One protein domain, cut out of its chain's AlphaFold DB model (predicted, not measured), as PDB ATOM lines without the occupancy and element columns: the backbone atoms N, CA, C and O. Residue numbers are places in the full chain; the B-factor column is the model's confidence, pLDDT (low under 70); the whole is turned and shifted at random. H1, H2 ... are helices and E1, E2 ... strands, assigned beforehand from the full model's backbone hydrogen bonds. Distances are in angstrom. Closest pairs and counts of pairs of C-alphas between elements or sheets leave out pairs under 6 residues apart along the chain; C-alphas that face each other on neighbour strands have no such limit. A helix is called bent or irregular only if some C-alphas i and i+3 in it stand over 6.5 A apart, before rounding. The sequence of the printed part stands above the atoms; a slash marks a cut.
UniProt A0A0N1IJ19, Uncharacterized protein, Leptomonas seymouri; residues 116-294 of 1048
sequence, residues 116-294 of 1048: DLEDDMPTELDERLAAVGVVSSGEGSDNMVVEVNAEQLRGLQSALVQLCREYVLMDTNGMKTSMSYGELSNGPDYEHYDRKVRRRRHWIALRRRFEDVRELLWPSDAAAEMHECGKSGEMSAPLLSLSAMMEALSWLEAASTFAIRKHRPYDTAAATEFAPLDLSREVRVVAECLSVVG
ATOM      1  N   ASP A 116     -31.582 -24.660 -75.288       79.06
ATOM      2  CA  ASP A 116     -32.973 -25.096 -75.148       79.06
ATOM      3  C   ASP A 116     -33.851 -24.560 -76.287       79.06
ATOM      4  O   ASP A 116     -33.874 -23.366 -76.583       79.06
ATOM      5  N   LEU A 117     -34.584 -25.457 -76.951       78.44
ATOM      6  CA  LEU A 117     -35.445 -25.112 -78.094       78.44
ATOM      7  C   LEU A 117     -36.740 -24.398 -77.689       78.44
ATOM      8  O   LEU A 117     -37.412 -23.815 -78.539       78.44
ATOM      9  N   GLU A 118     -37.115 -24.485 -76.416       79.38
ATOM     10  CA  GLU A 118     -38.281 -23.796 -75.858       79.38
ATOM     11  C   GLU A 118     -37.977 -22.319 -75.570       79.38
ATOM     12  O   GLU A 118     -38.866 -21.473 -75.699       79.38
ATOM     13  N   ASP A 119     -36.710 -22.015 -75.272       81.69
ATOM     14  CA  ASP A 119     -36.237 -20.692 -74.888       81.69
ATOM     15  C   ASP A 119     -35.556 -19.959 -76.049       81.69
ATOM     16  O   ASP A 119     -34.865 -20.540 -76.899       81.69
ATOM     17  N   ASP A 120     -35.692 -18.635 -76.042       83.75
ATOM     18  CA  ASP A 120     -34.967 -17.775 -76.968       83.75
ATOM     19  C   ASP A 120     -33.475 -17.719 -76.643       83.75
ATOM     20  O   ASP A 120     -33.044 -17.852 -75.496       83.75
ATOM     21  N   MET A 121     -32.670 -17.520 -77.684       87.31
ATOM     22  CA  MET A 121     -31.247 -17.246 -77.516       87.31
ATOM     23  C   MET A 121     -31.092 -15.872 -76.839       87.31
ATOM     24  O   MET A 121     -31.657 -14.905 -77.355       87.31
ATOM     25  N   PRO A 122     -30.356 -15.759 -75.718       86.38
ATOM     26  CA  PRO A 122     -30.167 -14.483 -75.033       86.38
ATOM     27  C   PRO A 122     -29.355 -13.513 -75.899       86.38
ATOM     28  O   PRO A 122     -28.389 -13.911 -76.555       86.38
ATOM     29  N   THR A 123     -29.743 -12.237 -75.906       88.25
ATOM     30  CA  THR A 123     -29.125 -11.189 -76.733       88.25
ATOM     31  C   THR A 123     -28.792  -9.945 -75.910       88.25
ATOM     32  O   THR A 123     -29.457  -9.656 -74.922       88.25
ATOM     33  N   GLU A 124     -27.820  -9.133 -76.344       87.56
ATOM     34  CA  GLU A 124     -27.536  -7.836 -75.694       87.56
ATOM     35  C   GLU A 124     -28.779  -6.920 -75.683       87.56
ATOM     36  O   GLU A 124     -28.973  -6.117 -74.772       87.56
ATOM     37  N   LEU A 125     -29.672  -7.069 -76.668       87.25
ATOM     38  CA  LEU A 125     -30.911  -6.298 -76.746       87.25
ATOM     39  C   LEU A 125     -31.844  -6.558 -75.553       87.25
ATOM     40  O   LEU A 125     -32.536  -5.637 -75.124       87.25
ATOM     41  N   ASP A 126     -31.824  -7.768 -74.986       84.06
ATOM     42  CA  ASP A 126     -32.574  -8.115 -73.773       84.06
ATOM     43  C   ASP A 126     -32.165  -7.247 -72.585       84.06
ATOM     44  O   ASP A 126     -33.010  -6.695 -71.879       84.06
ATOM     45  N   GLU A 127     -30.856  -7.082 -72.398       81.62
ATOM     46  CA  GLU A 127     -30.287  -6.275 -71.320       81.62
ATOM     47  C   GLU A 127     -30.615  -4.792 -71.515       81.62
ATOM     48  O   GLU A 127     -30.972  -4.087 -70.566       81.62
ATOM     49  N   ARG A 128     -30.547  -4.312 -72.766       82.06
ATOM     50  CA  ARG A 128     -30.880  -2.924 -73.114       82.06
ATOM     51  C   ARG A 128     -32.361  -2.624 -72.910       82.06
ATOM     52  O   ARG A 128     -32.676  -1.554 -72.400       82.06
ATOM     53  N   LEU A 129     -33.253  -3.552 -73.262       81.12
ATOM     54  CA  LEU A 129     -34.695  -3.423 -73.038       81.12
ATOM     55  C   LEU A 129     -35.060  -3.485 -71.553       81.12
ATOM     56  O   LEU A 129     -35.913  -2.722 -71.109       81.12
ATOM     57  N   ALA A 130     -34.390  -4.328 -70.764       75.00
ATOM     58  CA  ALA A 130     -34.600  -4.396 -69.317       75.00
ATOM     59  C   ALA A 130     -34.218  -3.090 -68.591       75.00
ATOM     60  O   ALA A 130     -34.745  -2.797 -67.518       75.00
ATOM     61  N   ALA A 131     -33.316  -2.295 -69.176       71.31
ATOM     62  CA  ALA A 131     -32.913  -0.992 -68.654       71.31
ATOM     63  C   ALA A 131     -33.894   0.152 -68.990       71.31
ATOM     64  O   ALA A 131     -33.717   1.266 -68.489       71.31
ATOM     65  N   VAL A 132     -34.905  -0.093 -69.832       72.44
ATOM     66  CA  VAL A 132     -35.909   0.906 -70.223       72.44
ATOM     67  C   VAL A 132     -36.985   1.047 -69.138       72.44
ATOM     68  O   VAL A 132     -37.510   0.060 -68.623       72.44
ATOM     69  N   GLY A 133     -37.326   2.289 -68.780       62.34
ATOM     70  CA  GLY A 133     -38.326   2.589 -67.755       62.34
ATOM     71  C   GLY A 133     -39.755   2.510 -68.295       62.34
ATOM     72  O   GLY A 133     -40.072   3.109 -69.319       62.34
ATOM     73  N   VAL A 134     -40.640   1.801 -67.589       61.00
ATOM     74  CA  VAL A 134     -42.063   1.684 -67.954       61.00
ATOM     75  C   VAL A 134     -42.891   2.362 -66.887       61.00
ATOM     76  O   VAL A 134     -42.890   1.942 -65.725       61.00
ATOM     77  N   VAL A 135     -43.616   3.403 -67.282       58.12
ATOM     78  CA  VAL A 135     -44.511   4.130 -66.391       58.12
ATOM     79  C   VAL A 135     -45.937   3.754 -66.763       58.12
ATOM     80  O   VAL A 135     -46.468   4.143 -67.801       58.12
ATOM     81  N   SER A 136     -46.582   2.969 -65.901       51.75
ATOM     82  CA  SER A 136     -48.029   2.790 -65.970       51.75
ATOM     83  C   SER A 136     -48.689   4.095 -65.526       51.75
ATOM     84  O   SER A 136     -48.642   4.428 -64.334       51.75
ATOM     85  N   SER A 137     -49.299   4.846 -66.447       42.81
ATOM     86  CA  SER A 137     -50.250   5.884 -66.046       42.81
ATOM     87  C   SER A 137     -51.418   5.211 -65.317       42.81
ATOM     88  O   SER A 137     -51.782   4.083 -65.637       42.81
ATOM     89  N   GLY A 138     -51.911   5.856 -64.257       44.19
ATOM     90  CA  GLY A 138     -52.710   5.235 -63.196       44.19
ATOM     91  C   GLY A 138     -53.934   4.421 -63.638       44.19
ATOM     92  O   GLY A 138     -54.413   4.532 -64.761       44.19
ATOM     93  N   GLU A 139     -54.425   3.607 -62.697       43.97
ATOM     94  CA  GLU A 139     -55.580   2.701 -62.796       43.97
ATOM     95  C   GLU A 139     -56.666   3.186 -63.781       43.97
ATOM     96  O   GLU A 139     -57.487   4.040 -63.446       43.97
ATOM     97  N   GLY A 140     -56.673   2.629 -65.000       44.12
ATOM     98  CA  GLY A 140     -57.784   2.777 -65.949       44.12
ATOM     99  C   GLY A 140     -57.442   3.089 -67.410       44.12
ATOM    100  O   GLY A 140     -58.363   3.081 -68.221       44.12
ATOM    101  N   SER A 141     -56.183   3.346 -67.786       41.88
ATOM    102  CA  SER A 141     -55.814   3.566 -69.198       41.88
ATOM    103  C   SER A 141     -54.952   2.433 -69.764       41.88
ATOM    104  O   SER A 141     -53.856   2.205 -69.262       41.88
ATOM    105  N   ASP A 142     -55.396   1.810 -70.862       48.31
ATOM    106  CA  ASP A 142     -54.675   0.797 -71.668       48.31
ATOM    107  C   ASP A 142     -53.377   1.311 -72.341       48.31
ATOM    108  O   ASP A 142     -52.771   0.615 -73.153       48.31
ATOM    109  N   ASN A 143     -52.919   2.523 -72.016       49.88
ATOM    110  CA  ASN A 143     -51.728   3.126 -72.604       49.88
ATOM    111  C   ASN A 143     -50.543   2.979 -71.639       49.88
ATOM    112  O   ASN A 143     -50.380   3.780 -70.718       49.88
ATOM    113  N   MET A 144     -49.705   1.958 -71.847       56.41
ATOM    114  CA  MET A 144     -48.370   1.920 -71.242       56.41
ATOM    115  C   MET A 144     -47.487   2.982 -71.901       56.41
ATOM    116  O   MET A 144     -47.368   3.021 -73.123       56.41
ATOM    117  N   VAL A 145     -46.853   3.831 -71.092       58.75
ATOM    118  CA  VAL A 145     -45.876   4.813 -71.568       58.75
ATOM    119  C   VAL A 145     -44.482   4.271 -71.276       58.75
ATOM    120  O   VAL A 145     -44.159   3.925 -70.137       58.75
ATOM    121  N   VAL A 146     -43.670   4.163 -72.325       64.69
ATOM    122  CA  VAL A 146     -42.283   3.704 -72.241       64.69
ATOM    123  C   VAL A 146     -41.389   4.937 -72.329       64.69
ATOM    124  O   VAL A 146     -41.404   5.653 -73.330       64.69
ATOM    125  N   GLU A 147     -40.635   5.213 -71.269       65.69
ATOM    126  CA  GLU A 147     -39.698   6.336 -71.219       65.69
ATOM    127  C   GLU A 147     -38.315   5.848 -71.662       65.69
ATOM    128  O   GLU A 147     -37.659   5.064 -70.970       65.69
ATOM    129  N   VAL A 148     -37.875   6.311 -72.833       71.00
ATOM    130  CA  VAL A 148     -36.565   5.994 -73.416       71.00
ATOM    131  C   VAL A 148     -35.818   7.300 -73.626       71.00
ATOM    132  O   VAL A 148     -36.372   8.225 -74.205       71.00
ATOM    133  N   ASN A 149     -34.560   7.393 -73.196       79.62
ATOM    134  CA  ASN A 149     -33.718   8.545 -73.526       79.62
ATOM    135  C   ASN A 149     -32.968   8.340 -74.868       79.62
ATOM    136  O   ASN A 149     -32.843   7.225 -75.381       79.62
ATOM    137  N   ALA A 150     -32.414   9.410 -75.449       78.25
ATOM    138  CA  ALA A 150     -31.721   9.338 -76.745       78.25
ATOM    139  C   ALA A 150     -30.463   8.435 -76.751       78.25
ATOM    140  O   ALA A 150     -30.015   7.984 -77.808       78.25
ATOM    141  N   GLU A 151     -29.846   8.180 -75.594       82.88
ATOM    142  CA  GLU A 151     -28.699   7.269 -75.467       82.88
ATOM    143  C   GLU A 151     -29.130   5.801 -75.435       82.88
ATOM    144  O   GLU A 151     -28.538   4.977 -76.128       82.88
ATOM    145  N   GLN A 152     -30.199   5.485 -74.708       82.12
ATOM    146  CA  GLN A 152     -30.833   4.172 -74.656       82.12
ATOM    147  C   GLN A 152     -31.394   3.793 -76.024       82.12
ATOM    148  O   GLN A 152     -31.175   2.670 -76.464       82.12
ATOM    149  N   LEU A 153     -32.027   4.730 -76.741       84.31
ATOM    150  CA  LEU A 153     -32.544   4.475 -78.087       84.31
ATOM    151  C   LEU A 153     -31.419   4.159 -79.089       84.31
ATOM    152  O   LEU A 153     -31.536   3.229 -79.885       84.31
ATOM    153  N   ARG A 154     -30.287   4.878 -79.014       86.56
ATOM    154  CA  ARG A 154     -29.077   4.550 -79.794       86.56
ATOM    155  C   ARG A 154     -28.463   3.214 -79.369       86.56
ATOM    156  O   ARG A 154     -28.032   2.446 -80.223       86.56
ATOM    157  N   GLY A 155     -28.463   2.914 -78.071       86.88
ATOM    158  CA  GLY A 155     -28.043   1.621 -77.531       86.88
ATOM    159  C   GLY A 155     -28.872   0.466 -78.096       86.88
ATOM    160  O   GLY A 155     -28.302  -0.497 -78.599       86.88
ATOM    161  N   LEU A 156     -30.201   0.599 -78.109       88.56
ATOM    162  CA  LEU A 156     -31.124  -0.374 -78.705       88.56
ATOM    163  C   LEU A 156     -30.887  -0.539 -80.211       88.56
ATOM    164  O   LEU A 156     -30.799  -1.665 -80.697       88.56
ATOM    165  N   GLN A 157     -30.727   0.569 -80.944       92.56
ATOM    166  CA  GLN A 157     -30.428   0.538 -82.378       92.56
ATOM    167  C   GLN A 157     -29.120  -0.211 -82.668       92.56
ATOM    168  O   GLN A 157     -29.100  -1.097 -83.522       92.56
ATOM    169  N   SER A 158     -28.047   0.107 -81.940       93.12
ATOM    170  CA  SER A 158     -26.737  -0.523 -82.139       93.12
ATOM    171  C   SER A 158     -26.741  -2.012 -81.780       93.12
ATOM    172  O   SER A 158     -26.203  -2.813 -82.542       93.12
ATOM    173  N   ALA A 159     -27.415  -2.399 -80.693       92.69
ATOM    174  CA  ALA A 159     -27.573  -3.798 -80.299       92.69
ATOM    175  C   ALA A 159     -28.373  -4.601 -81.342       92.69
ATOM    176  O   ALA A 159     -27.987  -5.717 -81.689       92.69
ATOM    177  N   LEU A 160     -29.444  -4.026 -81.908       94.38
ATOM    178  CA  LEU A 160     -30.206  -4.673 -82.982       94.38
ATOM    179  C   LEU A 160     -29.369  -4.826 -84.261       94.38
ATOM    180  O   LEU A 160     -29.370  -5.897 -84.868       94.38
ATOM    181  N   VAL A 161     -28.635  -3.781 -84.666       95.38
ATOM    182  CA  VAL A 161     -27.729  -3.836 -85.827       95.38
ATOM    183  C   VAL A 161     -26.665  -4.907 -85.629       95.38
ATOM    184  O   VAL A 161     -26.434  -5.701 -86.539       95.38
ATOM    185  N   GLN A 162     -26.050  -4.967 -84.449       95.56
ATOM    186  CA  GLN A 162     -25.040  -5.967 -84.126       95.56
ATOM    187  C   GLN A 162     -25.623  -7.386 -84.187       95.56
ATOM    188  O   GLN A 162     -25.043  -8.245 -84.849       95.56
ATOM    189  N   LEU A 163     -26.813  -7.611 -83.618       94.88
ATOM    190  CA  LEU A 163     -27.513  -8.899 -83.684       94.88
ATOM    191  C   LEU A 163     -27.789  -9.339 -85.132       94.88
ATOM    192  O   LEU A 163     -27.576 -10.504 -85.487       94.88
ATOM    193  N   CYS A 164     -28.244  -8.410 -85.979       96.69
ATOM    194  CA  CYS A 164     -28.478  -8.659 -87.404       96.69
ATOM    195  C   CYS A 164     -27.165  -8.935 -88.149       96.69
ATOM    196  O   CYS A 164     -27.085  -9.859 -88.957       96.69
ATOM    197  N   ARG A 165     -26.117  -8.159 -87.864       96.00
ATOM    198  CA  ARG A 165     -24.799  -8.292 -88.488       96.00
ATOM    199  C   ARG A 165     -24.147  -9.627 -88.146       96.00
ATOM    200  O   ARG A 165     -23.631 -10.287 -89.043       96.00
ATOM    201  N   GLU A 166     -24.214 -10.051 -86.888       95.25
ATOM    202  CA  GLU A 166     -23.731 -11.362 -86.440       95.25
ATOM    203  C   GLU A 166     -24.494 -12.513 -87.096       95.25
ATOM    204  O   GLU A 166     -23.883 -13.516 -87.456       95.25
ATOM    205  N   TYR A 167     -25.805 -12.359 -87.315       95.81
ATOM    206  CA  TYR A 167     -26.604 -13.344 -88.045       95.81
ATOM    207  C   TYR A 167     -26.190 -13.456 -89.519       95.81
ATOM    208  O   TYR A 167     -25.995 -14.557 -90.037       95.81
ATOM    209  N   VAL A 168     -26.082 -12.318 -90.209       96.31
ATOM    210  CA  VAL A 168     -25.809 -12.259 -91.653       96.31
ATOM    211  C   VAL A 168     -24.375 -12.682 -91.964       96.31
ATOM    212  O   VAL A 168     -24.151 -13.422 -92.921       96.31
ATOM    213  N   LEU A 169     -23.412 -12.249 -91.147       95.00
ATOM    214  CA  LEU A 169     -21.989 -12.571 -91.294       95.00
ATOM    215  C   LEU A 169     -21.587 -13.851 -90.542       95.00
ATOM    216  O   LEU A 169     -20.396 -14.123 -90.385       95.00
ATOM    217  N   MET A 170     -22.561 -14.637 -90.078       94.25
ATOM    218  CA  MET A 170     -22.325 -15.917 -89.415       94.25
ATOM    219  C   MET A 170     -21.572 -16.867 -90.353       94.25
ATOM    220  O   MET A 170     -22.035 -17.146 -91.465       94.25
ATOM    221  N   ASP A 171     -20.442 -17.418 -89.898       92.69
ATOM    222  CA  ASP A 171     -19.760 -18.470 -90.650       92.69
ATOM    223  C   ASP A 171     -20.638 -19.724 -90.673       92.69
ATOM    224  O   ASP A 171     -20.968 -20.310 -89.643       92.69
ATOM    225  N   THR A 172     -21.042 -20.119 -91.875       90.44
ATOM    226  CA  THR A 172     -21.958 -21.242 -92.093       90.44
ATOM    227  C   THR A 172     -21.240 -22.489 -92.584       90.44
ATOM    228  O   THR A 172     -21.881 -23.506 -92.872       90.44
ATOM    229  N   ASN A 173     -19.905 -22.456 -92.623       89.44
ATOM    230  CA  ASN A 173     -19.082 -23.614 -92.918       89.44
ATOM    231  C   ASN A 173     -19.376 -24.751 -91.932       89.44
ATOM    232  O   ASN A 173     -19.258 -24.623 -90.717       89.44
ATOM    233  N   GLY A 174     -19.786 -25.903 -92.465       87.00
ATOM    234  CA  GLY A 174     -20.112 -27.081 -91.660       87.00
ATOM    235  C   GLY A 174     -21.499 -27.069 -91.003       87.00
ATOM    236  O   GLY A 174     -21.890 -28.102 -90.447       87.00
ATOM    237  N   MET A 175     -22.275 -25.982 -91.115       91.25
ATOM    238  CA  MET A 175     -23.686 -25.982 -90.724       91.25
ATOM    239  C   MET A 175     -24.499 -26.860 -91.678       91.25
ATOM    240  O   MET A 175     -24.347 -26.814 -92.900       91.25
ATOM    241  N   LYS A 176     -25.375 -27.696 -91.123       86.00
ATOM    242  CA  LYS A 176     -26.193 -28.648 -91.882       86.00
ATOM    243  C   LYS A 176     -27.640 -28.495 -91.480       86.00
ATOM    244  O   LYS A 176     -27.968 -28.334 -90.317       86.00
ATOM    245  N   THR A 177     -28.532 -28.643 -92.451       79.38
ATOM    246  CA  THR A 177     -29.968 -28.593 -92.170       79.38
ATOM    247  C   THR A 177     -30.613 -29.970 -92.128       79.38
ATOM    248  O   THR A 177     -31.799 -30.032 -91.839       79.38
ATOM    249  N   SER A 178     -29.907 -31.066 -92.436       84.56
ATOM    250  CA  SER A 178     -30.458 -32.433 -92.504       84.56
ATOM    251  C   SER A 178     -31.057 -32.899 -91.174       84.56
ATOM    252  O   SER A 178     -30.488 -32.632 -90.120       84.56
ATOM    253  N   MET A 179     -32.166 -33.634 -91.246       82.69
ATOM    254  CA  MET A 179     -32.875 -34.169 -90.081       82.69
ATOM    255  C   MET A 179     -32.564 -35.661 -89.925       82.69
ATOM    256  O   MET A 179     -32.536 -36.377 -90.929       82.69
ATOM    257  N   SER A 180     -32.319 -36.105 -88.694       84.50
ATOM    258  CA  SER A 180     -32.255 -37.523 -88.310       84.50
ATOM    259  C   SER A 180     -33.499 -37.918 -87.517       84.50
ATOM    260  O   SER A 180     -34.081 -37.100 -86.814       84.50
ATOM    261  N   TYR A 181     -33.913 -39.186 -87.616       84.25
ATOM    262  CA  TYR A 181     -35.150 -39.667 -86.982       84.25
ATOM    263  C   TYR A 181     -35.155 -39.492 -85.451       84.25
ATOM    264  O   TYR A 181     -36.191 -39.178 -84.877       84.25
ATOM    265  N   GLY A 182     -33.989 -39.612 -84.802       85.31
ATOM    266  CA  GLY A 182     -33.837 -39.383 -83.358       85.31
ATOM    267  C   GLY A 182     -34.101 -37.942 -82.903       85.31
ATOM    268  O   GLY A 182     -34.353 -37.720 -81.726       85.31
ATOM    269  N   GLU A 183     -34.114 -36.973 -83.825       89.38
ATOM    270  CA  GLU A 183     -34.308 -35.552 -83.507       89.38
ATOM    271  C   GLU A 183     -35.785 -35.163 -83.402       89.38
ATOM    272  O   GLU A 183     -36.091 -34.012 -83.118       89.38
ATOM    273  N   LEU A 184     -36.721 -36.081 -83.670       87.06
ATOM    274  CA  LEU A 184     -38.141 -35.746 -83.789       87.06
ATOM    275  C   LEU A 184     -38.752 -35.232 -82.478       87.06
ATOM    276  O   LEU A 184     -39.541 -34.294 -82.515       87.06
ATOM    277  N   SER A 185     -38.403 -35.849 -81.347       85.06
ATOM    278  CA  SER A 185     -38.982 -35.519 -80.035       85.06
ATOM    279  C   SER A 185     -38.119 -34.571 -79.206       85.06
ATOM    280  O   SER A 185     -38.660 -33.841 -78.386       85.06
ATOM    281  N   ASN A 186     -36.800 -34.584 -79.417       81.12
ATOM    282  CA  ASN A 186     -35.837 -33.879 -78.564       81.12
ATOM    283  C   ASN A 186     -35.090 -32.757 -79.303       81.12
ATOM    284  O   ASN A 186     -34.315 -32.031 -78.690       81.12
ATOM    285  N   GLY A 187     -35.286 -32.631 -80.621       86.44
ATOM    286  CA  GLY A 187     -34.463 -31.774 -81.468       86.44
ATOM    287  C   GLY A 187     -33.059 -32.335 -81.724       86.44
ATOM    288  O   GLY A 187     -32.792 -33.506 -81.446       86.44
ATOM    289  N   PRO A 188     -32.163 -31.534 -82.330       89.19
ATOM    290  CA  PRO A 188     -30.785 -31.943 -82.591       89.19
ATOM    291  C   PRO A 188     -29.973 -32.207 -81.319       89.19
ATOM    292  O   PRO A 188     -30.118 -31.491 -80.333       89.19
ATOM    293  N   ASP A 189     -29.060 -33.181 -81.384       87.50
ATOM    294  CA  ASP A 189     -28.159 -33.498 -80.269       87.50
ATOM    295  C   ASP A 189     -27.294 -32.295 -79.866       87.50
ATOM    296  O   ASP A 189     -26.933 -31.463 -80.704       87.50
ATOM    297  N   TYR A 190     -26.856 -32.271 -78.604       89.00
ATOM    298  CA  TYR A 190     -25.983 -31.228 -78.056       89.00
ATOM    299  C   TYR A 190     -24.710 -31.002 -78.897       89.00
ATOM    300  O   TYR A 190     -24.363 -29.868 -79.216       89.00
ATOM    301  N   GLU A 191     -24.061 -32.073 -79.367       89.38
ATOM    302  CA  GLU A 191     -22.876 -31.989 -80.244       89.38
ATOM    303  C   GLU A 191     -23.163 -31.322 -81.602       89.38
ATOM    304  O   GLU A 191     -22.262 -30.823 -82.282       89.38
ATOM    305  N   HIS A 192     -24.429 -31.321 -82.021       89.31
ATOM    306  CA  HIS A 192     -24.896 -30.731 -83.266       89.31
ATOM    307  C   HIS A 192     -25.513 -29.339 -83.074       89.31
ATOM    308  O   HIS A 192     -26.007 -28.781 -84.060       89.31
ATOM    309  N   TYR A 193     -25.434 -28.752 -81.872       89.12
ATOM    310  CA  TYR A 193     -25.986 -27.431 -81.562       89.12
ATOM    311  C   TYR A 193     -25.521 -26.358 -82.557       89.12
ATOM    312  O   TYR A 193     -26.337 -25.805 -83.301       89.12
ATOM    313  N   ASP A 194     -24.206 -26.137 -82.672       90.81
ATOM    314  CA  ASP A 194     -23.634 -25.142 -83.591       90.81
ATOM    315  C   ASP A 194     -23.984 -25.427 -85.057       90.81
ATOM    316  O   ASP A 194     -24.188 -24.513 -85.855       90.81
ATOM    317  N   ARG A 195     -24.086 -26.707 -85.430       90.25
ATOM    318  CA  ARG A 195     -24.286 -27.115 -86.826       90.25
ATOM    319  C   ARG A 195     -25.740 -27.035 -87.280       90.25
ATOM    320  O   ARG A 195     -25.964 -26.815 -88.470       90.25
ATOM    321  N   LYS A 196     -26.707 -27.281 -86.389       90.12
ATOM    322  CA  LYS A 196     -28.133 -27.448 -86.736       90.12
ATOM    323  C   LYS A 196     -29.066 -26.447 -86.049       90.12
ATOM    324  O   LYS A 196     -30.087 -26.097 -86.641       90.12
ATOM    325  N   VAL A 197     -28.738 -26.005 -84.833       89.38
ATOM    326  CA  VAL A 197     -29.648 -25.245 -83.956       89.38
ATOM    327  C   VAL A 197     -29.282 -23.766 -83.886       89.38
ATOM    328  O   VAL A 197     -30.175 -22.931 -83.996       89.38
ATOM    329  N   ARG A 198     -27.993 -23.420 -83.778       91.50
ATOM    330  CA  ARG A 198     -27.532 -22.041 -83.535       91.50
ATOM    331  C   ARG A 198     -28.148 -21.012 -84.478       91.50
ATOM    332  O   ARG A 198     -28.826 -20.095 -84.028       91.50
ATOM    333  N   ARG A 199     -28.002 -21.196 -85.796       92.50
ATOM    334  CA  ARG A 199     -28.574 -20.261 -86.783       92.50
ATOM    335  C   ARG A 199     -30.102 -20.170 -86.675       92.50
ATOM    336  O   ARG A 199     -30.667 -19.104 -86.899       92.50
ATOM    337  N   ARG A 200     -30.770 -21.276 -86.319       91.12
ATOM    338  CA  ARG A 200     -32.230 -21.350 -86.140       91.12
ATOM    339  C   ARG A 200     -32.696 -20.518 -84.961       91.12
ATOM    340  O   ARG A 200     -33.573 -19.680 -85.138       91.12
ATOM    341  N   ARG A 201     -32.087 -20.722 -83.794       90.38
ATOM    342  CA  ARG A 201     -32.415 -19.954 -82.591       90.38
ATOM    343  C   ARG A 201     -32.046 -18.481 -82.749       90.38
ATOM    344  O   ARG A 201     -32.838 -17.636 -82.363       90.38
ATOM    345  N   HIS A 202     -30.938 -18.169 -83.427       93.38
ATOM    346  CA  HIS A 202     -30.551 -16.789 -83.745       93.38
ATOM    347  C   HIS A 202     -31.605 -16.068 -84.600       93.38
ATOM    348  O   HIS A 202     -31.957 -14.931 -84.306       93.38
ATOM    349  N   TRP A 203     -32.152 -16.734 -85.626       94.69
ATOM    350  CA  TRP A 203     -33.238 -16.178 -86.444       94.69
ATOM    351  C   TRP A 203     -34.524 -15.940 -85.636       94.69
ATOM    352  O   TRP A 203     -35.136 -14.880 -85.754       94.69
ATOM    353  N   ILE A 204     -34.930 -16.905 -84.803       91.94
ATOM    354  CA  ILE A 204     -36.139 -16.788 -83.970       91.94
ATOM    355  C   ILE A 204     -35.983 -15.653 -82.949       91.94
ATOM    356  O   ILE A 204     -36.875 -14.814 -82.837       91.94
ATOM    357  N   ALA A 205     -34.828 -15.577 -82.279       91.31
ATOM    358  CA  ALA A 205     -34.508 -14.500 -81.349       91.31
ATOM    359  C   ALA A 205     -34.566 -13.136 -82.049       91.31
ATOM    360  O   ALA A 205     -35.251 -12.235 -81.573       91.31
ATOM    361  N   LEU A 206     -33.948 -13.002 -83.230       94.25
ATOM    362  CA  LEU A 206     -34.007 -11.777 -84.031       94.25
ATOM    363  C   LEU A 206     -35.451 -11.377 -84.360       94.25
ATOM    364  O   LEU A 206     -35.815 -10.215 -84.198       94.25
ATOM    365  N   ARG A 207     -36.286 -12.327 -84.795       92.75
ATOM    366  CA  ARG A 207     -37.688 -12.063 -85.144       92.75
ATOM    367  C   ARG A 207     -38.509 -11.590 -83.947       92.75
ATOM    368  O   ARG A 207     -39.278 -10.644 -84.082       92.75
ATOM    369  N   ARG A 208     -38.362 -12.237 -82.790       89.38
ATOM    370  CA  ARG A 208     -39.092 -11.859 -81.569       89.38
ATOM    371  C   ARG A 208     -38.630 -10.498 -81.052       89.38
ATOM    372  O   ARG A 208     -39.455  -9.644 -80.761       89.38
ATOM    373  N   ARG A 209     -37.321 -10.249 -81.073       88.25
ATOM    374  CA  ARG A 209     -36.730  -8.964 -80.690       88.25
ATOM    375  C   ARG A 209     -37.082  -7.818 -81.630       88.25
ATOM    376  O   ARG A 209     -37.220  -6.685 -81.183       88.25
ATOM    377  N   PHE A 210     -37.275  -8.097 -82.916       92.56
ATOM    378  CA  PHE A 210     -37.821  -7.118 -83.849       92.56
ATOM    379  C   PHE A 210     -39.232  -6.669 -83.436       92.56
ATOM    380  O   PHE A 210     -39.491  -5.468 -83.403       92.56
ATOM    381  N   GLU A 211     -40.120  -7.601 -83.069       89.12
ATOM    382  CA  GLU A 211     -41.478  -7.262 -82.612       89.12
ATOM    383  C   GLU A 211     -41.464  -6.380 -81.353       89.12
ATOM    384  O   GLU A 211     -42.250  -5.437 -81.272       89.12
ATOM    385  N   ASP A 212     -40.534  -6.628 -80.426       85.12
ATOM    386  CA  ASP A 212     -40.392  -5.850 -79.186       85.12
ATOM    387  C   ASP A 212     -39.918  -4.404 -79.432       85.12
ATOM    388  O   ASP A 212     -40.228  -3.497 -78.661       85.12
ATOM    389  N   VAL A 213     -39.140  -4.178 -80.498       88.69
ATOM    390  CA  VAL A 213     -38.367  -2.940 -80.693       88.69
ATOM    391  C   VAL A 213     -38.871  -2.074 -81.856       88.69
ATOM    392  O   VAL A 213     -38.580  -0.877 -81.902       88.69
ATOM    393  N   ARG A 214     -39.665  -2.620 -82.787       88.94
ATOM    394  CA  ARG A 214     -40.053  -1.910 -84.024       88.94
ATOM    395  C   ARG A 214     -40.812  -0.595 -83.813       88.94
ATOM    396  O   ARG A 214     -40.637   0.329 -84.601       88.94
ATOM    397  N   GLU A 215     -41.638  -0.491 -82.770       85.88
ATOM    398  CA  GLU A 215     -42.394   0.737 -82.456       85.88
ATOM    399  C   GLU A 215     -41.500   1.804 -81.806       85.88
ATOM    400  O   GLU A 215     -41.795   2.989 -81.908       85.88
ATOM    401  N   LEU A 216     -40.391   1.395 -81.176       84.81
ATOM    402  CA  LEU A 216     -39.426   2.303 -80.554       84.81
ATOM    403  C   LEU A 216     -38.458   2.889 -81.589       84.81
ATOM    404  O   LEU A 216     -38.179   4.084 -81.563       84.81
ATOM    405  N   LEU A 217     -37.933   2.062 -82.503       87.94
ATOM    406  CA  LEU A 217     -36.964   2.516 -83.514       87.94
ATOM    407  C   LEU A 217     -37.621   3.206 -84.716       87.94
ATOM    408  O   LEU A 217     -37.004   4.084 -85.318       87.94
ATOM    409  N   TRP A 218     -38.850   2.815 -85.064       90.81
ATOM    410  CA  TRP A 218     -39.632   3.395 -86.159       90.81
ATOM    411  C   TRP A 218     -41.041   3.761 -85.663       90.81
ATOM    412  O   TRP A 218     -41.999   3.039 -85.966       90.81
ATOM    413  N   PRO A 219     -41.191   4.845 -84.879       86.81
ATOM    414  CA  PRO A 219     -42.498   5.274 -84.394       86.81
ATOM    415  C   PRO A 219     -43.350   5.822 -85.545       86.81
ATOM    416  O   PRO A 219     -42.837   6.460 -86.462       86.81
ATOM    417  N   SER A 220     -44.663   5.581 -85.500       83.88
ATOM    418  CA  SER A 220     -45.577   5.979 -86.588       83.88
ATOM    419  C   SER A 220     -45.646   7.500 -86.783       83.88
ATOM    420  O   SER A 220     -45.805   7.962 -87.908       83.88
ATOM    421  N   ASP A 221     -45.454   8.274 -85.712       78.94
ATOM    422  CA  ASP A 221     -45.532   9.741 -85.729       78.94
ATOM    423  C   ASP A 221     -44.174  10.424 -86.012       78.94
ATOM    424  O   ASP A 221     -44.081  11.653 -86.002       78.94
ATOM    425  N   ALA A 222     -43.121   9.652 -86.336       78.00
ATOM    426  CA  ALA A 222     -41.755  10.157 -86.530       78.00
ATOM    427  C   ALA A 222     -41.665  11.330 -87.524       78.00
ATOM    428  O   ALA A 222     -40.918  12.285 -87.309       78.00
ATOM    429  N   ALA A 223     -42.434  11.280 -88.616       74.56
ATOM    430  CA  ALA A 223     -42.421  12.321 -89.641       74.56
ATOM    431  C   ALA A 223     -43.014  13.651 -89.137       74.56
ATOM    432  O   ALA A 223     -42.502  14.724 -89.475       74.56
ATOM    433  N   ALA A 224     -44.067  13.594 -88.315       74.75
ATOM    434  CA  ALA A 224     -44.689  14.775 -87.720       74.75
ATOM    435  C   ALA A 224     -43.752  15.419 -86.688       74.75
ATOM    436  O   ALA A 224     -43.489  16.621 -86.753       74.75
ATOM    437  N   GLU A 225     -43.156  14.604 -85.820       72.88
ATOM    438  CA  GLU A 225     -42.195  15.046 -84.807       72.88
ATOM    439  C   GLU A 225     -40.922  15.656 -85.431       72.88
ATOM    440  O   GLU A 225     -40.428  16.689 -84.969       72.88
ATOM    441  N   MET A 226     -40.419  15.097 -86.544       71.69
ATOM    442  CA  MET A 226     -39.300  15.681 -87.302       71.69
ATOM    443  C   MET A 226     -39.639  17.044 -87.924       71.69
ATOM    444  O   MET A 226     -38.775  17.920 -88.004       71.69
ATOM    445  N   HIS A 227     -40.886  17.246 -88.357       67.81
ATOM    446  CA  HIS A 227     -41.344  18.516 -88.921       67.81
ATOM    447  C   HIS A 227     -41.521  19.607 -87.844       67.81
ATOM    448  O   HIS A 227     -41.238  20.781 -88.104       67.81
ATOM    449  N   GLU A 228     -41.960  19.238 -86.637       62.97
ATOM    450  CA  GLU A 228     -42.152  20.155 -85.502       62.97
ATOM    451  C   GLU A 228     -40.829  20.577 -84.844       62.97
ATOM    452  O   GLU A 228     -40.637  21.758 -84.541       62.97
ATOM    453  N   CYS A 229     -39.859  19.662 -84.745       56.78
ATOM    454  CA  CYS A 229     -38.514  19.938 -84.224       56.78
ATOM    455  C   CYS A 229     -37.750  20.993 -85.061       56.78
ATOM    456  O   CYS A 229     -36.901  21.721 -84.550       56.78
ATOM    457  N   GLY A 230     -38.095  21.142 -86.347       52.84
ATOM    458  CA  GLY A 230     -37.570  22.202 -87.217       52.84
ATOM    459  C   GLY A 230     -38.179  23.595 -86.987       52.84
ATOM    460  O   GLY A 230     -37.673  24.567 -87.550       52.84
ATOM    461  N   LYS A 231     -39.261  23.717 -86.200       48.25
ATOM    462  CA  LYS A 231     -40.034  24.965 -86.026       48.25
ATOM    463  C   LYS A 231     -40.138  25.460 -84.578       48.25
ATOM    464  O   LYS A 231     -40.327  26.662 -84.394       48.25
ATOM    465  N   SER A 232     -39.979  24.606 -83.567       44.84
ATOM    466  CA  SER A 232     -40.024  25.002 -82.148       44.84
ATOM    467  C   SER A 232     -38.942  24.311 -81.317       44.84
ATOM    468  O   SER A 232     -38.805  23.095 -81.357       44.84
ATOM    469  N   GLY A 233     -38.190  25.091 -80.536       44.16
ATOM    470  CA  GLY A 233     -37.089  24.620 -79.686       44.16
ATOM    471  C   GLY A 233     -37.497  24.065 -78.313       44.16
ATOM    472  O   GLY A 233     -36.722  24.220 -77.373       44.16
ATOM    473  N   GLU A 234     -38.677  23.458 -78.167       39.78
ATOM    474  CA  GLU A 234     -39.138  22.870 -76.896       39.78
ATOM    475  C   GLU A 234     -39.503  21.380 -77.043       39.78
ATOM    476  O   GLU A 234     -40.203  21.001 -77.975       39.78
ATOM    477  N   MET A 235     -38.984  20.573 -76.102       47.09
ATOM    478  CA  MET A 235     -39.297  19.171 -75.750       47.09
ATOM    479  C   MET A 235     -39.976  18.293 -76.823       47.09
ATOM    480  O   MET A 235     -41.157  17.974 -76.713       47.09
ATOM    481  N   SER A 236     -39.207  17.817 -77.807       54.56
ATOM    482  CA  SER A 236     -39.613  16.715 -78.693       54.56
ATOM    483  C   SER A 236     -39.114  15.360 -78.171       54.56
ATOM    484  O   SER A 236     -38.095  15.285 -77.480       54.56
ATOM    485  N   ALA A 237     -39.849  14.289 -78.482       57.75
ATOM    486  CA  ALA A 237     -39.458  12.922 -78.158       57.75
ATOM    487  C   ALA A 237     -38.097  12.556 -78.796       57.75
ATOM    488  O   ALA A 237     -37.751  13.067 -79.869       57.75
ATOM    489  N   PRO A 238     -37.289  11.683 -78.165       60.72
ATOM    490  CA  PRO A 238     -35.998  11.304 -78.717       60.72
ATOM    491  C   PRO A 238     -36.191  10.446 -79.970       60.72
ATOM    492  O   PRO A 238     -36.664   9.317 -79.891       60.72
ATOM    493  N   LEU A 239     -35.770  10.973 -81.121       76.94
ATOM    494  CA  LEU A 239     -35.820  10.292 -82.415       76.94
ATOM    495  C   LEU A 239     -34.425   9.920 -82.919       76.94
ATOM    496  O   LEU A 239     -33.441  10.641 -82.724       76.94
ATOM    497  N   LEU A 240     -34.345   8.796 -83.627       81.50
ATOM    498  CA  LEU A 240     -33.142   8.412 -84.355       81.50
ATOM    499  C   LEU A 240     -32.957   9.284 -85.600       81.50
ATOM    500  O   LEU A 240     -33.909   9.708 -86.250       81.50
ATOM    501  N   SER A 241     -31.697   9.509 -85.979       84.19
ATOM    502  CA  SER A 241     -31.396  10.085 -87.293       84.19
ATOM    503  C   SER A 241     -31.881   9.158 -88.410       84.19
ATOM    504  O   SER A 241     -31.780   7.933 -88.287       84.19
ATOM    505  N   LEU A 242     -32.300   9.733 -89.542       84.44
ATOM    506  CA  LEU A 242     -32.745   8.964 -90.706       84.44
ATOM    507  C   LEU A 242     -31.686   7.952 -91.175       84.44
ATOM    508  O   LEU A 242     -32.014   6.823 -91.527       84.44
ATOM    509  N   SER A 243     -30.399   8.313 -91.104       83.19
ATOM    510  CA  SER A 243     -29.292   7.403 -91.416       83.19
ATOM    511  C   SER A 243     -29.212   6.192 -90.481       83.19
ATOM    512  O   SER A 243     -28.923   5.097 -90.953       83.19
ATOM    513  N   ALA A 244     -29.484   6.367 -89.183       86.81
ATOM    514  CA  ALA A 244     -29.445   5.280 -88.201       86.81
ATOM    515  C   ALA A 244     -30.664   4.351 -88.326       86.81
ATOM    516  O   ALA A 244     -30.521   3.130 -88.219       86.81
ATOM    517  N   MET A 245     -31.843   4.919 -88.615       90.19
ATOM    518  CA  MET A 245     -33.054   4.156 -88.949       90.19
ATOM    519  C   MET A 245     -32.839   3.324 -90.218       90.19
ATOM    520  O   MET A 245     -33.185   2.146 -90.251       90.19
ATOM    521  N   MET A 246     -32.218   3.917 -91.244       89.56
ATOM    522  CA  MET A 246     -31.879   3.243 -92.500       89.56
ATOM    523  C   MET A 246     -30.843   2.135 -92.331       89.56
ATOM    524  O   MET A 246     -30.980   1.076 -92.941       89.56
ATOM    525  N   GLU A 247     -29.809   2.352 -91.522       90.56
ATOM    526  CA  GLU A 247     -28.794   1.334 -91.240       90.56
ATOM    527  C   GLU A 247     -29.406   0.116 -90.539       90.56
ATOM    528  O   GLU A 247     -29.193  -1.013 -90.981       90.56
ATOM    529  N   ALA A 248     -30.226   0.345 -89.507       92.75
ATOM    530  CA  ALA A 248     -30.949  -0.721 -88.820       92.75
ATOM    531  C   ALA A 248     -31.869  -1.489 -89.775       92.75
ATOM    532  O   ALA A 248     -31.852  -2.718 -89.792       92.75
ATOM    533  N   LEU A 249     -32.610  -0.774 -90.625       94.56
ATOM    534  CA  LEU A 249     -33.535  -1.377 -91.579       94.56
ATOM    535  C   LEU A 249     -32.808  -2.184 -92.665       94.56
ATOM    536  O   LEU A 249     -33.268  -3.255 -93.046       94.56
ATOM    537  N   SER A 250     -31.646  -1.712 -93.126       92.81
ATOM    538  CA  SER A 250     -30.836  -2.400 -94.141       92.81
ATOM    539  C   SER A 250     -30.261  -3.718 -93.613       92.81
ATOM    540  O   SER A 250     -30.322  -4.739 -94.298       92.81
ATOM    541  N   TRP A 251     -29.742  -3.726 -92.380       95.50
ATOM    542  CA  TRP A 251     -29.256  -4.955 -91.742       95.50
ATOM    543  C   TRP A 251     -30.389  -5.918 -91.388       95.50
ATOM    544  O   TRP A 251     -30.223  -7.131 -91.524       95.50
ATOM    545  N   LEU A 252     -31.548  -5.393 -90.987       95.94
ATOM    546  CA  LEU A 252     -32.738  -6.193 -90.723       95.94
ATOM    547  C   LEU A 252     -33.276  -6.853 -92.002       95.94
ATOM    548  O   LEU A 252     -33.587  -8.043 -91.991       95.94
ATOM    549  N   GLU A 253     -33.322  -6.123 -93.117       95.19
ATOM    550  CA  GLU A 253     -33.678  -6.674 -94.429       95.19
ATOM    551  C   GLU A 253     -32.678  -7.746 -94.872       95.19
ATOM    552  O   GLU A 253     -33.068  -8.821 -95.334       95.19
ATOM    553  N   ALA A 254     -31.375  -7.512 -94.687       95.19
ATOM    554  CA  ALA A 254     -30.360  -8.524 -94.965       95.19
ATOM    555  C   ALA A 254     -30.584  -9.792 -94.116       95.19
ATOM    556  O   ALA A 254     -30.553 -10.907 -94.636       95.19
ATOM    557  N   ALA A 255     -30.889  -9.651 -92.825       95.81
ATOM    558  CA  ALA A 255     -31.212 -10.796 -91.976       95.81
ATOM    559  C   ALA A 255     -32.497 -11.514 -92.432       95.81
ATOM    560  O   ALA A 255     -32.522 -12.744 -92.497       95.81
ATOM    561  N   SER A 256     -33.533 -10.757 -92.806       95.31
ATOM    562  CA  SER A 256     -34.826 -11.256 -93.289       95.31
ATOM    563  C   SER A 256     -34.711 -12.028 -94.607       95.31
ATOM    564  O   SER A 256     -35.236 -13.135 -94.751       95.31
ATOM    565  N   THR A 257     -33.955 -11.503 -95.569       93.44
ATOM    566  CA  THR A 257     -33.724 -12.157 -96.868       93.44
ATOM    567  C   THR A 257     -32.970 -13.483 -96.717       93.44
ATOM    568  O   THR A 257     -33.313 -14.466 -97.389       93.44
ATOM    569  N   PHE A 258     -32.017 -13.548 -95.776       93.75
ATOM    570  CA  PHE A 258     -31.268 -14.753 -95.396       93.75
ATOM    571  C   PHE A 258     -31.899 -15.553 -94.237       93.75
ATOM    572  O   PHE A 258     -31.207 -16.347 -93.581       93.75
ATOM    573  N   ALA A 259     -33.201 -15.384 -93.986       91.75
ATOM    574  CA  ALA A 259     -33.951 -16.155 -92.997       91.75
ATOM    575  C   ALA A 259     -33.903 -17.668 -93.264       91.75
ATOM    576  O   ALA A 259     -33.824 -18.140 -94.408       91.75
ATOM    577  N   ILE A 260     -34.009 -18.464 -92.199       91.00
ATOM    578  CA  ILE A 260     -34.132 -19.918 -92.329       91.00
ATOM    579  C   ILE A 260     -35.524 -20.255 -92.841       91.00
ATOM    580  O   ILE A 260     -36.492 -20.178 -92.103       91.00
ATOM    581  N   ARG A 261     -35.608 -20.727 -94.087       87.88
ATOM    582  CA  ARG A 261     -36.887 -21.096 -94.725       87.88
ATOM    583  C   ARG A 261     -37.363 -22.514 -94.400       87.88
ATOM    584  O   ARG A 261     -38.497 -22.881 -94.692       87.88
ATOM    585  N   LYS A 262     -36.478 -23.363 -93.871       89.44
ATOM    586  CA  LYS A 262     -36.750 -24.795 -93.685       89.44
ATOM    587  C   LYS A 262     -37.308 -25.072 -92.292       89.44
ATOM    588  O   LYS A 262     -36.534 -25.264 -91.348       89.44
ATOM    589  N   HIS A 263     -38.633 -25.142 -92.201       89.69
ATOM    590  CA  HIS A 263     -39.353 -25.629 -91.020       89.69
ATOM    591  C   HIS A 263     -39.101 -27.127 -90.799       89.69
ATOM    592  O   HIS A 263     -38.994 -27.905 -91.759       89.69
ATOM    593  N   ARG A 264     -38.926 -27.526 -89.540       88.56
ATOM    594  CA  ARG A 264     -38.658 -28.896 -89.107       88.56
ATOM    595  C   ARG A 264     -39.736 -29.369 -88.132       88.56
ATOM    596  O   ARG A 264     -40.215 -28.579 -87.336       88.56
ATOM    597  N   PRO A 265     -40.080 -30.671 -88.142       87.75
ATOM    598  CA  PRO A 265     -41.089 -31.206 -87.228       87.75
ATOM    599  C   PRO A 265     -40.772 -31.043 -85.735       87.75
ATOM    600  O   PRO A 265     -41.699 -31.034 -84.940       87.75
ATOM    601  N   TYR A 266     -39.492 -30.932 -85.363       87.19
ATOM    602  CA  TYR A 266     -39.065 -30.697 -83.978       87.19
ATOM    603  C   TYR A 266     -39.062 -29.214 -83.584       87.19
ATOM    604  O   TYR A 266     -38.729 -28.888 -82.449       87.19
ATOM    605  N   ASP A 267     -39.348 -28.302 -84.518       88.06
ATOM    606  CA  ASP A 267     -39.403 -26.881 -84.199       88.06
ATOM    607  C   ASP A 267     -40.641 -26.606 -83.340       88.06
ATOM    608  O   ASP A 267     -41.768 -26.902 -83.740       88.06
ATOM    609  N   THR A 268     -40.423 -25.992 -82.181       83.88
ATOM    610  CA  THR A 268     -41.477 -25.484 -81.290       83.88
ATOM    611  C   THR A 268     -42.155 -24.237 -81.869       83.88
ATOM    612  O   THR A 268     -43.344 -24.008 -81.645       83.88
ATOM    613  N   ALA A 269     -41.413 -23.445 -82.650       85.62
ATOM    614  CA  ALA A 269     -41.902 -22.259 -83.343       85.62
ATOM    615  C   ALA A 269     -42.812 -22.606 -84.535       85.62
ATOM    616  O   ALA A 269     -42.603 -23.587 -85.261       85.62
ATOM    617  N   ALA A 270     -43.811 -21.755 -84.780       87.88
ATOM    618  CA  ALA A 270     -44.733 -21.934 -85.895       87.88
ATOM    619  C   ALA A 270     -44.010 -21.825 -87.250       87.88
ATOM    620  O   ALA A 270     -43.062 -21.060 -87.410       87.88
ATOM    621  N   ALA A 271     -44.503 -22.524 -88.278       88.50
ATOM    622  CA  ALA A 271     -43.927 -22.454 -89.626       88.50
ATOM    623  C   ALA A 271     -43.899 -21.021 -90.202       88.50
ATOM    624  O   ALA A 271     -43.022 -20.687 -90.998       88.50
ATOM    625  N   THR A 272     -44.823 -20.158 -89.768       88.81
ATOM    626  CA  THR A 272     -44.878 -18.738 -90.136       88.81
ATOM    627  C   THR A 272     -43.696 -17.935 -89.594       88.81
ATOM    628  O   THR A 272     -43.312 -16.959 -90.235       88.81
ATOM    629  N   GLU A 273     -43.075 -18.355 -88.482       88.50
ATOM    630  CA  GLU A 273     -41.892 -17.705 -87.892       88.50
ATOM    631  C   GLU A 273     -40.627 -17.869 -88.755       88.50
ATOM    632  O   GLU A 273     -39.683 -17.084 -88.645       88.50
ATOM    633  N   PHE A 274     -40.638 -18.819 -89.691       90.31
ATOM    634  CA  PHE A 274     -39.559 -19.096 -90.647       90.31
ATOM    635  C   PHE A 274     -39.731 -18.386 -92.002       90.31
ATOM    636  O   PHE A 274     -38.883 -18.505 -92.887       90.31
ATOM    637  N   ALA A 275     -40.828 -17.649 -92.183       89.56
ATOM    638  CA  ALA A 275     -40.993 -16.748 -93.319       89.56
ATOM    639  C   ALA A 275     -40.175 -15.455 -93.107       89.56
ATOM    640  O   ALA A 275     -39.986 -15.064 -91.953       89.56
ATOM    641  N   PRO A 276     -39.717 -14.778 -94.176       92.06
ATOM    642  CA  PRO A 276     -39.105 -13.452 -94.055       92.06
ATOM    643  C   PRO A 276     -40.063 -12.450 -93.384       92.06
ATOM    644  O   PRO A 276     -41.283 -12.627 -93.421       92.06
ATOM    645  N   LEU A 277     -39.501 -11.414 -92.760       92.31
ATOM    646  CA  LEU A 277     -40.246 -10.312 -92.147       92.31
ATOM    647  C   LEU A 277     -40.905  -9.433 -93.219       92.31
ATOM    648  O   LEU A 277     -40.315  -9.190 -94.272       92.31
ATOM    649  N   ASP A 278     -42.098  -8.925 -92.911       91.44
ATOM    650  CA  ASP A 278     -42.738  -7.830 -93.645       91.44
ATOM    651  C   ASP A 278     -42.321  -6.510 -92.988       91.44
ATOM    652  O   ASP A 278     -42.673  -6.264 -91.835       91.44
ATOM    653  N   LEU A 279     -41.543  -5.697 -93.707       94.50
ATOM    654  CA  LEU A 279     -41.006  -4.418 -93.225       94.50
ATOM    655  C   LEU A 279     -41.728  -3.221 -93.866       94.50
ATOM    656  O   LEU A 279     -41.225  -2.096 -93.856       94.50
ATOM    657  N   SER A 280     -42.902  -3.438 -94.471       93.38
ATOM    658  CA  SER A 280     -43.635  -2.401 -95.213       93.38
ATOM    659  C   SER A 280     -44.030  -1.192 -94.358       93.38
ATOM    660  O   SER A 280     -44.063  -0.067 -94.869       93.38
ATOM    661  N   ARG A 281     -44.290  -1.387 -93.060       93.69
ATOM    662  CA  ARG A 281     -44.558  -0.307 -92.097       93.69
ATOM    663  C   ARG A 281     -43.300   0.521 -91.845       93.69
ATOM    664  O   ARG A 281     -43.336   1.737 -92.004       93.69
ATOM    665  N   GLU A 282     -42.195  -0.124 -91.493       94.50
ATOM    666  CA  GLU A 282     -40.933   0.530 -91.131       94.50
ATOM    667  C   GLU A 282     -40.354   1.295 -92.330       94.50
ATOM    668  O   GLU A 282     -39.940   2.449 -92.198       94.50
ATOM    669  N   VAL A 283     -40.420   0.704 -93.529       93.62
ATOM    670  CA  VAL A 283     -40.043   1.368 -94.786       93.62
ATOM    671  C   VAL A 283     -40.925   2.594 -95.050       93.62
ATOM    672  O   VAL A 283     -40.415   3.625 -95.491       93.62
ATOM    673  N   ARG A 284     -42.234   2.528 -94.762       91.81
ATOM    674  CA  ARG A 284     -43.148   3.673 -94.921       91.81
ATOM    675  C   ARG A 284     -42.819   4.812 -93.956       91.81
ATOM    676  O   ARG A 284     -42.747   5.948 -94.411       91.81
ATOM    677  N   VAL A 285     -42.549   4.520 -92.681       90.06
ATOM    678  CA  VAL A 285     -42.141   5.534 -91.687       90.06
ATOM    679  C   VAL A 285     -40.885   6.271 -92.153       90.06
ATOM    680  O   VAL A 285     -40.836   7.502 -92.155       90.06
ATOM    681  N   VAL A 286     -39.876   5.530 -92.621       90.88
ATOM    682  CA  VAL A 286     -38.644   6.116 -93.169       90.88
ATOM    683  C   VAL A 286     -38.928   6.956 -94.419       90.88
ATOM    684  O   VAL A 286     -38.355   8.036 -94.565       90.88
ATOM    685  N   ALA A 287     -39.818   6.500 -95.307       89.56
ATOM    686  CA  ALA A 287     -40.210   7.242 -96.505       89.56
ATOM    687  C   ALA A 287     -40.900   8.574 -96.173       89.56
ATOM    688  O   ALA A 287     -40.598   9.596 -96.789       89.56
ATOM    689  N   GLU A 288     -41.788   8.580 -95.180       88.19
ATOM    690  CA  GLU A 288     -42.469   9.786 -94.704       88.19
ATOM    691  C   GLU A 288     -41.474  10.760 -94.058       88.19
ATOM    692  O   GLU A 288     -41.471  11.944 -94.397       88.19
ATOM    693  N   CYS A 289     -40.548  10.269 -93.229       86.00
ATOM    694  CA  CYS A 289     -39.465  11.085 -92.666       86.00
ATOM    695  C   CYS A 289     -38.577  11.694 -93.765       86.00
ATOM    696  O   CYS A 289     -38.210  12.868 -93.706       86.00
ATOM    697  N   LEU A 290     -38.261  10.916 -94.807       86.50
ATOM    698  CA  LEU A 290     -37.487  11.381 -95.957       86.50
ATOM    699  C   LEU A 290     -38.215  12.484 -96.738       86.50
ATOM    700  O   LEU A 290     -37.566  13.419 -97.201       86.50
ATOM    701  N   SER A 291     -39.544  12.417 -96.847       83.31
ATOM    702  CA  SER A 291     -40.343  13.458 -97.510       83.31
ATOM    703  C   SER A 291     -40.282  14.814 -96.787       83.31
ATOM    704  O   SER A 291     -40.336  15.860 -97.431       83.31
ATOM    705  N   VAL A 292     -40.114  14.796 -95.457       80.56
ATOM    706  CA  VAL A 292     -40.020  15.988 -94.598       80.56
ATOM    707  C   VAL A 292     -38.611  16.582 -94.616       80.56
ATOM    708  O   VAL A 292     -38.448  17.793 -94.752       80.56
ATOM    709  N   VAL A 293     -37.585  15.736 -94.476       76.94
ATOM    710  CA  VAL A 293     -36.173  16.160 -94.380       76.94
ATOM    711  C   VAL A 293     -35.553  16.417 -95.765       76.94
ATOM    712  O   VAL A 293     -34.588  17.172 -95.898       76.94
ATOM    713  N   GLY A 294     -36.116  15.809 -96.810       75.75
ATOM    714  CA  GLY A 294     -35.607  15.829 -98.176       75.75
ATOM    715  C   GLY A 294     -34.471  14.818 -98.421       75.75
ATOM    716  O   GLY A 294     -33.877  14.289 -97.477       75.75
TER     717      GLY A 294
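AT A GLANCE: This is residues 116 to 294 of the 1048 residues of an uncharacterized protein of Leptomonas seymouri (UniProt A0A0N1IJ19). Three helices, H2, H4 and H6, make an up-and-down bundle along the long axis, with H1 packed on H2, and with H8 on H6 and H5 on H8 toward one end. The short hairpin of E1 and E2 reaches away to the side, while H3 lies at the far end from H5, beside the kinked beginning of the long H4. The 179 printed residues have eight named helices and two named strands, in the order H1 E1 E2 H2 H3 H4 H5 H6 H7 H8; the class is mostly helix, and the one sheet, E1 - E2, is antiparallel. The whole is only just loose, close to compact, with a radius of gyration of the C-alphas of 19.1 A, and only just elongated, spanning 64 by 42 by 25 A.

IN THESE COORDINATES: Find the sheet first: E1 is residues 133 to 136, beginning at C-alpha 133 at (-38.326, 2.589, -67.755), and E2 is residues 144 to 147. Before it comes H1, residues 124 to 130, 10.1 A long; after it comes H2, residues 150 to 168, which starts at C-alpha 150 at (-31.721, 9.338, -76.745) and runs 26.9 A. H3 is residues 183 to 186. H4, the longest helix, holds residues 190 to 217 and measures 35.9 A from first to last C-alpha. Look near residue 197 for its kink of 61 degrees; it is also irregular, with C-alphas 191 and 194 standing 7.7 A apart. H5 is residues 222 to 229, 10.6 A long, and H6 is residues 242 to 257, 22.0 A long. H7 is residues 271 to 274, and H8, residues 280 to 293, runs 20.0 A to C-alpha 293 at (-36.173, 16.160, -94.380).

HOW THE PARTS SIT: Start at the hairpin of E1 and E2, whose directions stand at 150 degrees; look for N 147 and O 133, 2.9 A apart, and N 135 and O 145, 3.0 A apart, both within hydrogen-bond range. Both strands are apart from H4, H6 and H8. From there go to the hub, H2, which touches three helices. With residues 152 to 160 alone it touches H1, closest at the C-alphas of Leu 125 and Ala 159, 5.5 A. H2 and H6 touch and run the same way at a shallow tilt of 28 degrees, with the C-alphas of Val 161 and Ala 248 closest at 5.4 A. H2 and H4 touch and run opposite ways at a shallow tilt of 34 degrees, only just short of steep; their closest C-alphas, of Tyr 167 and His 202, are 6.8 A apart. H4 and H6 are close but not clearly touching, with the C-alphas of Leu 217 and Met 245 closest at 6.9 A. Farther out, H6 touches H8 with residues 242 to 249 alone, opposite ways at a shallow tilt of 22 degrees; the C-alphas of Leu 242 and Val 286 come closest, at 7.0 A. H8 touches H5, where the C-alphas of Ala 223 and Cys 289 are the closest, 4.4 A apart. H7 only just touches H4, with 3 pairs of C-alphas within 8 A, the closest being those of Ile 204 and Glu 273, 7.0 A. H3 touches no helix. In H1, H2, H5, H6 and H8 every O i to N i+4 pair is within hydrogen-bond range; in H4, 17 of 24 are, and H3 and H7 are too short for such a pair.

THE WHOLE: The two farthest C-alphas, those of Tyr 181 and Ser 232, are 65.0 A apart. The printed part has no cut. Long links run from H2 to H3, from H5 to H6 and from H6 to H7. The mean pLDDT of the printed part is 82.5; look at residues 133 to 147 and 227 to 238 for values under 70.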